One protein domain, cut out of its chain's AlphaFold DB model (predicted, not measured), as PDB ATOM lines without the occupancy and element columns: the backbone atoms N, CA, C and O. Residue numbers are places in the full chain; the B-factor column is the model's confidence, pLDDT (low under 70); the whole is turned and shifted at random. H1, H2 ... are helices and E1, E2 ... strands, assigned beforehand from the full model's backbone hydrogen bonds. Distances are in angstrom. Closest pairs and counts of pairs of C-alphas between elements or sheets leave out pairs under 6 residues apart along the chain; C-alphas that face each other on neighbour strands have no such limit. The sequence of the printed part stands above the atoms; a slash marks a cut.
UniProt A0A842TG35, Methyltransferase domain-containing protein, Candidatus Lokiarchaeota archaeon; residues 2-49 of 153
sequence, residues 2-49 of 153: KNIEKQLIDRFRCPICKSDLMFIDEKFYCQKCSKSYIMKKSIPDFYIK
ATOM      1  N   LYS A   2     -48.353 -18.278 -30.207       62.88
ATOM      2  CA  LYS A   2     -48.677 -18.065 -31.629       62.88
ATOM      3  C   LYS A   2     -48.073 -16.733 -32.099       62.88
ATOM      4  O   LYS A   2     -47.993 -15.787 -31.318       62.88
ATOM      5  N   ASN A   3     -47.695 -16.623 -33.375       62.72
ATOM      6  CA  ASN A   3     -47.058 -15.415 -33.935       62.72
ATOM      7  C   ASN A   3     -47.897 -14.130 -33.705       62.72
ATOM      8  O   ASN A   3     -47.365 -13.060 -33.421       62.72
ATOM      9  N   ILE A   4     -49.228 -14.258 -33.729       60.84
ATOM     10  CA  ILE A   4     -50.178 -13.163 -33.466       60.84
ATOM     11  C   ILE A   4     -50.140 -12.700 -32.001       60.84
ATOM     12  O   ILE A   4     -50.152 -11.501 -31.738       60.84
ATOM     13  N   GLU A   5     -50.055 -13.623 -31.041       72.00
ATOM     14  CA  GLU A   5     -49.975 -13.279 -29.612       72.00
ATOM     15  C   GLU A   5     -48.689 -12.512 -29.308       72.00
ATOM     16  O   GLU A   5     -48.714 -11.544 -28.552       72.00
ATOM     17  N   LYS A   6     -47.583 -12.892 -29.959       73.56
ATOM     18  CA  LYS A   6     -46.308 -12.183 -29.849       73.56
ATOM     19  C   LYS A   6     -46.420 -10.740 -30.359       73.56
ATOM     20  O   LYS A   6     -46.140  -9.814 -29.609       73.56
ATOM     21  N   GLN A   7     -46.959 -10.537 -31.566       76.50
ATOM     22  CA  GLN A   7     -47.166  -9.192 -32.131       76.50
ATOM     23  C   GLN A   7     -48.041  -8.283 -31.252       76.50
ATOM     24  O   GLN A   7     -47.869  -7.058 -31.257       76.50
ATOM     25  N   LEU A   8     -49.002  -8.869 -30.531       80.69
ATOM     26  CA  LEU A   8     -49.876  -8.130 -29.626       80.69
ATOM     27  C   LEU A   8     -49.159  -7.718 -28.335       80.69
ATOM     28  O   LEU A   8     -49.347  -6.598 -27.858       80.69
ATOM     29  N   ILE A   9     -48.339  -8.613 -27.790       84.31
ATOM     30  CA  ILE A   9     -47.564  -8.417 -26.559       84.31
ATOM     31  C   ILE A   9     -46.432  -7.409 -26.778       84.31
ATOM     32  O   ILE A   9     -46.217  -6.549 -25.925       84.31
ATOM     33  N   ASP A  10     -45.796  -7.426 -27.952       87.44
ATOM     34  CA  ASP A  10     -44.682  -6.536 -28.317       87.44
ATOM     35  C   ASP A  10     -45.066  -5.042 -28.343       87.44
ATOM     36  O   ASP A  10     -44.197  -4.182 -28.488       87.44
ATOM     37  N   ARG A  11     -46.356  -4.702 -28.204       90.19
ATOM     38  CA  ARG A  11     -46.859  -3.317 -28.105       90.19
ATOM     39  C   ARG A  11     -46.889  -2.777 -26.685       90.19
ATOM     40  O   ARG A  11     -47.017  -1.568 -26.507       90.19
ATOM     41  N   PHE A  12     -46.794  -3.638 -25.678       93.38
ATOM     42  CA  PHE A  12     -46.793  -3.178 -24.301       93.38
ATOM     43  C   PHE A  12     -45.478  -2.479 -23.964       93.38
ATOM     44  O   PHE A  12     -44.395  -2.872 -24.396       93.38
ATOM     45  N   ARG A  13     -45.591  -1.395 -23.201       95.25
ATOM     46  CA  ARG A  13     -44.470  -0.553 -22.781       95.25
ATOM     47  C   ARG A  13     -44.508  -0.387 -21.278       95.25
ATOM     48  O   ARG A  13     -45.585  -0.361 -20.683       95.25
ATOM     49  N   CYS A  14     -43.333  -0.262 -20.669       95.62
ATOM     50  CA  CYS A  14     -43.208  -0.037 -19.239       95.62
ATOM     51  C   CYS A  14     -43.972   1.238 -18.845       95.62
ATOM     52  O   CYS A  14     -43.626   2.319 -19.322       95.62
ATOM     53  N   PRO A  15     -44.969   1.173 -17.948       93.94
ATOM     54  CA  PRO A  15     -45.727   2.363 -17.588       93.94
ATOM     55  C   PRO A  15     -44.902   3.414 -16.828       93.94
ATOM     56  O   PRO A  15     -45.284   4.582 -16.856       93.94
ATOM     57  N   ILE A  16     -43.760   3.046 -16.226       94.12
ATOM     58  CA  ILE A  16     -42.845   3.990 -15.557       94.12
ATOM     59  C   ILE A  16     -41.944   4.698 -16.573       94.12
ATOM     60  O   ILE A  16     -42.042   5.906 -16.750       94.12
ATOM     61  N   CYS A  17     -41.073   3.954 -17.257       95.81
ATOM     62  CA  CYS A  17     -39.996   4.537 -18.069       95.81
ATOM     63  C   CYS A  17     -40.229   4.465 -19.587       95.81
ATOM     64  O   CYS A  17     -39.367   4.885 -20.357       95.81
ATOM     65  N   LYS A  18     -41.375   3.918 -20.012       96.00
ATOM     66  CA  LYS A  18     -41.836   3.786 -21.407       96.00
ATOM     67  C   LYS A  18     -40.988   2.891 -22.319       96.00
ATOM     68  O   LYS A  18     -41.338   2.733 -23.482       96.00
ATOM     69  N   SER A  19     -39.938   2.255 -21.798       96.25
ATOM     70  CA  SER A  19     -39.140   1.263 -22.528       96.25
ATOM     71  C   SER A  19     -39.902  -0.024 -22.836       96.25
ATOM     72  O   SER A  19     -40.951  -0.308 -22.244       96.25
ATOM     73  N   ASP A  20     -39.333  -0.809 -23.747       95.69
ATOM     74  CA  ASP A  20     -39.819  -2.134 -24.109       95.69
ATOM     75  C   ASP A  20     -39.865  -3.082 -22.901       95.69
ATOM     76  O   ASP A  20     -39.153  -2.915 -21.900       95.69
ATOM     77  N   LEU A  21     -40.757  -4.068 -22.999       95.62
ATOM     78  CA  LEU A  21     -40.962  -5.101 -21.993       95.62
ATOM     79  C   LEU A  21     -40.634  -6.468 -22.584       95.62
ATOM     80  O   LEU A  21     -41.146  -6.833 -23.638       95.62
ATOM     81  N   MET A  22     -39.836  -7.247 -21.862       94.44
ATOM     82  CA  MET A  22     -39.634  -8.663 -22.149       94.44
ATOM     83  C   MET A  22     -40.735  -9.477 -21.489       94.44
ATOM     84  O   MET A  22     -41.034  -9.259 -20.319       94.44
ATOM     85  N   PHE A  23     -41.313 -10.433 -22.208       92.44
ATOM     86  CA  PHE A  23     -42.326 -11.327 -21.662       92.44
ATOM     87  C   PHE A  23     -41.740 -12.726 -21.419       92.44
ATOM     88  O   PHE A  23     -41.334 -13.392 -22.368       92.44
ATOM     89  N   ILE A  24     -41.673 -13.145 -20.152       90.06
ATOM     90  CA  ILE A  24     -41.086 -14.415 -19.690       90.06
ATOM     91  C   ILE A  24     -41.987 -14.963 -18.574       90.06
ATOM     92  O   ILE A  24     -42.343 -14.209 -17.672       90.06
ATOM     93  N   ASP A  25     -42.376 -16.240 -18.633       87.62
ATOM     94  CA  ASP A  25     -43.131 -16.943 -17.576       87.62
ATOM     95  C   ASP A  25     -44.319 -16.153 -16.990       87.62
ATOM     96  O   ASP A  25     -44.410 -15.903 -15.789       87.62
ATOM     97  N   GLU A  26     -45.233 -15.704 -17.860       88.75
ATOM     98  CA  GLU A  26     -46.409 -14.900 -17.478       88.75
ATOM     99  C   GLU A  26     -46.089 -13.554 -16.802       88.75
ATOM    100  O   GLU A  26     -46.947 -12.939 -16.164       88.75
ATOM    101  N   LYS A  27     -44.874 -13.037 -16.980       93.50
ATOM    102  CA  LYS A  27     -44.447 -11.743 -16.450       93.50
ATOM    103  C   LYS A  27     -43.820 -10.881 -17.531       93.50
ATOM    104  O   LYS A  27     -43.133 -11.352 -18.430       93.50
ATOM    105  N   PHE A  28     -44.058  -9.587 -17.414       95.31
ATOM    106  CA  PHE A  28     -43.393  -8.557 -18.189       95.31
ATOM    107  C   PHE A  28     -42.267  -7.958 -17.363       95.31
ATOM    108  O   PHE A  28     -42.493  -7.563 -16.222       95.31
ATOM    109  N   TYR A  29     -41.087  -7.827 -17.949       95.81
ATOM    110  CA  TYR A  29     -39.892  -7.295 -17.310       95.81
ATOM    111  C   TYR A  29     -39.380  -6.092 -18.089       95.81
ATOM    112  O   TYR A  29     -39.174  -6.165 -19.299       95.81
ATOM    113  N   CYS A  30     -39.162  -4.978 -17.395       96.38
ATOM    114  CA  CYS A  30     -38.505  -3.817 -17.975       96.38
ATOM    115  C   CYS A  30     -37.014  -3.843 -17.646       96.38
ATOM    116  O   CYS A  30     -36.641  -3.681 -16.488       96.38
ATOM    117  N   GLN A  31     -36.161  -3.958 -18.663       95.25
ATOM    118  CA  GLN A  31     -34.706  -3.966 -18.466       95.25
ATOM    119  C   GLN A  31     -34.140  -2.597 -18.049       95.25
ATOM    120  O   GLN A  31     -33.088  -2.541 -17.429       95.25
ATOM    121  N   LYS A  32     -34.837  -1.489 -18.348       97.31
ATOM    122  CA  LYS A  32     -34.353  -0.130 -18.040       97.31
ATOM    123  C   LYS A  32     -34.574   0.291 -16.587       97.31
ATOM    124  O   LYS A  32     -33.729   0.965 -16.014       97.31
ATOM    125  N   CYS A  33     -35.727  -0.042 -16.002       96.06
ATOM    126  CA  CYS A  33     -36.080   0.371 -14.633       96.06
ATOM    127  C   CYS A  33     -36.262  -0.804 -13.665       96.06
ATOM    128  O   CYS A  33     -36.728  -0.614 -12.541       96.06
ATOM    129  N   SER A  34     -35.963  -2.021 -14.124       95.25
ATOM    130  CA  SER A  34     -36.022  -3.272 -13.357       95.25
ATOM    131  C   SER A  34     -37.391  -3.618 -12.755       95.25
ATOM    132  O   SER A  34     -37.508  -4.552 -11.962       95.25
ATOM    133  N   LYS A  35     -38.461  -2.902 -13.126       94.81
ATOM    134  CA  LYS A  35     -39.825  -3.254 -12.719       94.81
ATOM    135  C   LYS A  35     -40.337  -4.461 -13.487       94.81
ATOM    136  O   LYS A  35     -40.060  -4.627 -14.675       94.81
ATOM    137  N   SER A  36     -41.154  -5.250 -12.797       94.50
ATOM    138  CA  SER A  36     -41.888  -6.368 -13.371       94.50
ATOM    139  C   SER A  36     -43.394  -6.206 -13.175       94.50
ATOM    140  O   SER A  36     -43.847  -5.566 -12.224       94.50
ATOM    141  N   TYR A  37     -44.160  -6.784 -14.095       94.62
ATOM    142  CA  TYR A  37     -45.618  -6.746 -14.129       94.62
ATOM    143  C   TYR A  37     -46.140  -8.151 -14.387       94.62
ATOM    144  O   TYR A  37     -45.624  -8.866 -15.241       94.62
ATOM    145  N   ILE A  38     -47.159  -8.563 -13.651       93.00
ATOM    146  CA  ILE A  38     -47.694  -9.921 -13.739       93.00
ATOM    147  C   ILE A  38     -48.818  -9.992 -14.768       93.00
ATOM    148  O   ILE A  38     -49.621  -9.070 -14.902       93.00
ATOM    149  N   MET A  39     -48.934 -11.118 -15.455       91.56
ATOM    150  CA  MET A  39     -50.129 -11.467 -16.201       91.56
ATOM    151  C   MET A  39     -50.969 -12.421 -15.363       91.56
ATOM    152  O   MET A  39     -50.567 -13.532 -15.052       91.56
ATOM    153  N   LYS A  40     -52.177 -11.992 -15.009       89.81
ATOM    154  CA  LYS A  40     -53.139 -12.832 -14.287       89.81
ATOM    155  C   LYS A  40     -54.264 -13.199 -15.229       89.81
ATOM    156  O   LYS A  40     -54.794 -12.314 -15.897       89.81
ATOM    157  N   LYS A  41     -54.674 -14.469 -15.282       88.75
ATOM    158  CA  LYS A  41     -55.774 -14.950 -16.150       88.75
ATOM    159  C   LYS A  41     -55.686 -14.392 -17.583       88.75
ATOM    160  O   LYS A  41     -56.697 -13.954 -18.129       88.75
ATOM    161  N   SER A  42     -54.478 -14.327 -18.155       89.06
ATOM    162  CA  SER A  42     -54.166 -13.680 -19.446       89.06
ATOM    163  C   SER A  42     -54.734 -12.256 -19.618       89.06
ATOM    164  O   SER A  42     -55.357 -11.940 -20.630       89.06
ATOM    165  N   ILE A  43     -54.579 -11.435 -18.578       91.88
ATOM    166  CA  ILE A  43     -54.785  -9.983 -18.555       91.88
ATOM    167  C   ILE A  43     -53.543  -9.389 -17.857       91.88
ATOM    168  O   ILE A  43     -53.344  -9.696 -16.670       91.88
ATOM    169  N   PRO A  44     -52.709  -8.596 -18.559       93.38
ATOM    170  CA  PRO A  44     -51.561  -7.910 -17.967       93.38
ATOM    171  C   PRO A  44     -51.989  -6.923 -16.877       93.38
ATOM    172  O   PRO A  44     -52.949  -6.177 -17.056       93.38
ATOM    173  N   ASP A  45     -51.273  -6.917 -15.756       92.88
ATOM    174  CA  ASP A  45     -51.486  -5.992 -14.645       92.88
ATOM    175  C   ASP A  45     -50.371  -4.943 -14.621       92.88
ATOM    176  O   ASP A  45     -49.290  -5.152 -14.070       92.88
ATOM    177  N   PHE A  46     -50.640  -3.814 -15.273       93.38
ATOM    178  CA  PHE A  46     -49.736  -2.667 -15.353       93.38
ATOM    179  C   PHE A  46     -50.037  -1.595 -14.299       93.38
ATOM    180  O   PHE A  46     -49.528  -0.476 -14.398       93.38
ATOM    181  N   TYR A  47     -50.867  -1.910 -13.300       87.06
ATOM    182  CA  TYR A  47     -51.234  -0.955 -12.268       87.06
ATOM    183  C   TYR A  47     -50.016  -0.601 -11.408       87.06
ATOM    184  O   TYR A  47     -49.420  -1.446 -10.740       87.06
ATOM    185  N   ILE A  48     -49.656   0.682 -11.403       83.25
ATOM    186  CA  ILE A  48     -48.656   1.227 -10.490       83.25
ATOM    187  C   ILE A  48     -49.416   1.860  -9.340       83.25
ATOM    188  O   ILE A  48     -50.178   2.805  -9.535       83.25
ATOM    189  N   LYS A  49     -49.205   1.340  -8.132       72.81
ATOM    190  CA  LYS A  49     -49.751   1.954  -6.927       72.81
ATOM    191  C   LYS A  49     -49.090   3.332  -6.754       72.81
ATOM    192  O   LYS A  49     -47.870   3.363  -6.620       72.81
TER     193      LYS A  49
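What this domain is: This is residues 2 to 49 of the 153 residues of the protein "Methyltransferase domain-containing protein" of Candidatus Lokiarchaeota archaeon (UniProt A0A842TG35). This is a small domain with little regular structure: a three-strand meander, each strand the antiparallel neighbour of the one before, with a short helix, H1, towards one end of the longest axis and a long loop, residues 10 to 21, between them. After E3 the backbone folds back, residues 43 to 44 pairing antiparallel with 39 to 40. The 48 printed residues include H1, E1, E2 and E3 in that order, 18 residues in named elements, mixed class; the sheet's order is E1, E2, E3. It is compact, radius of gyration of the C-alphas 10.3 A, spanning 29 by 20 by 15 A.

How they stand to each other: Start at H1, residues 3 to 9, where every O i to N i+4 pair is within hydrogen-bond range. Its closest C-alphas to E1, residues 22 to 24, are those of Ile 9 and Phe 23, 7.7 A apart. E1 and E2, residues 27 to 29, form a hairpin; N 22 and O 29 are 2.9 A apart, within hydrogen-bond range. E2 and E3, residues 36 to 40, form another; look for N 28 and O 37, 2.8 A.

Where its parts are: Find C-alpha 3 at (-47.058, -15.415, -33.935); H1 runs 10.2 A from there. E1 and E2 are each 6.4 A long; E3 runs 13.0 A to C-alpha 40 at (-53.139, -12.832, -14.287).

The domain as a whole: The printed part has no cut; residues 2 to 4 are under pLDDT 70.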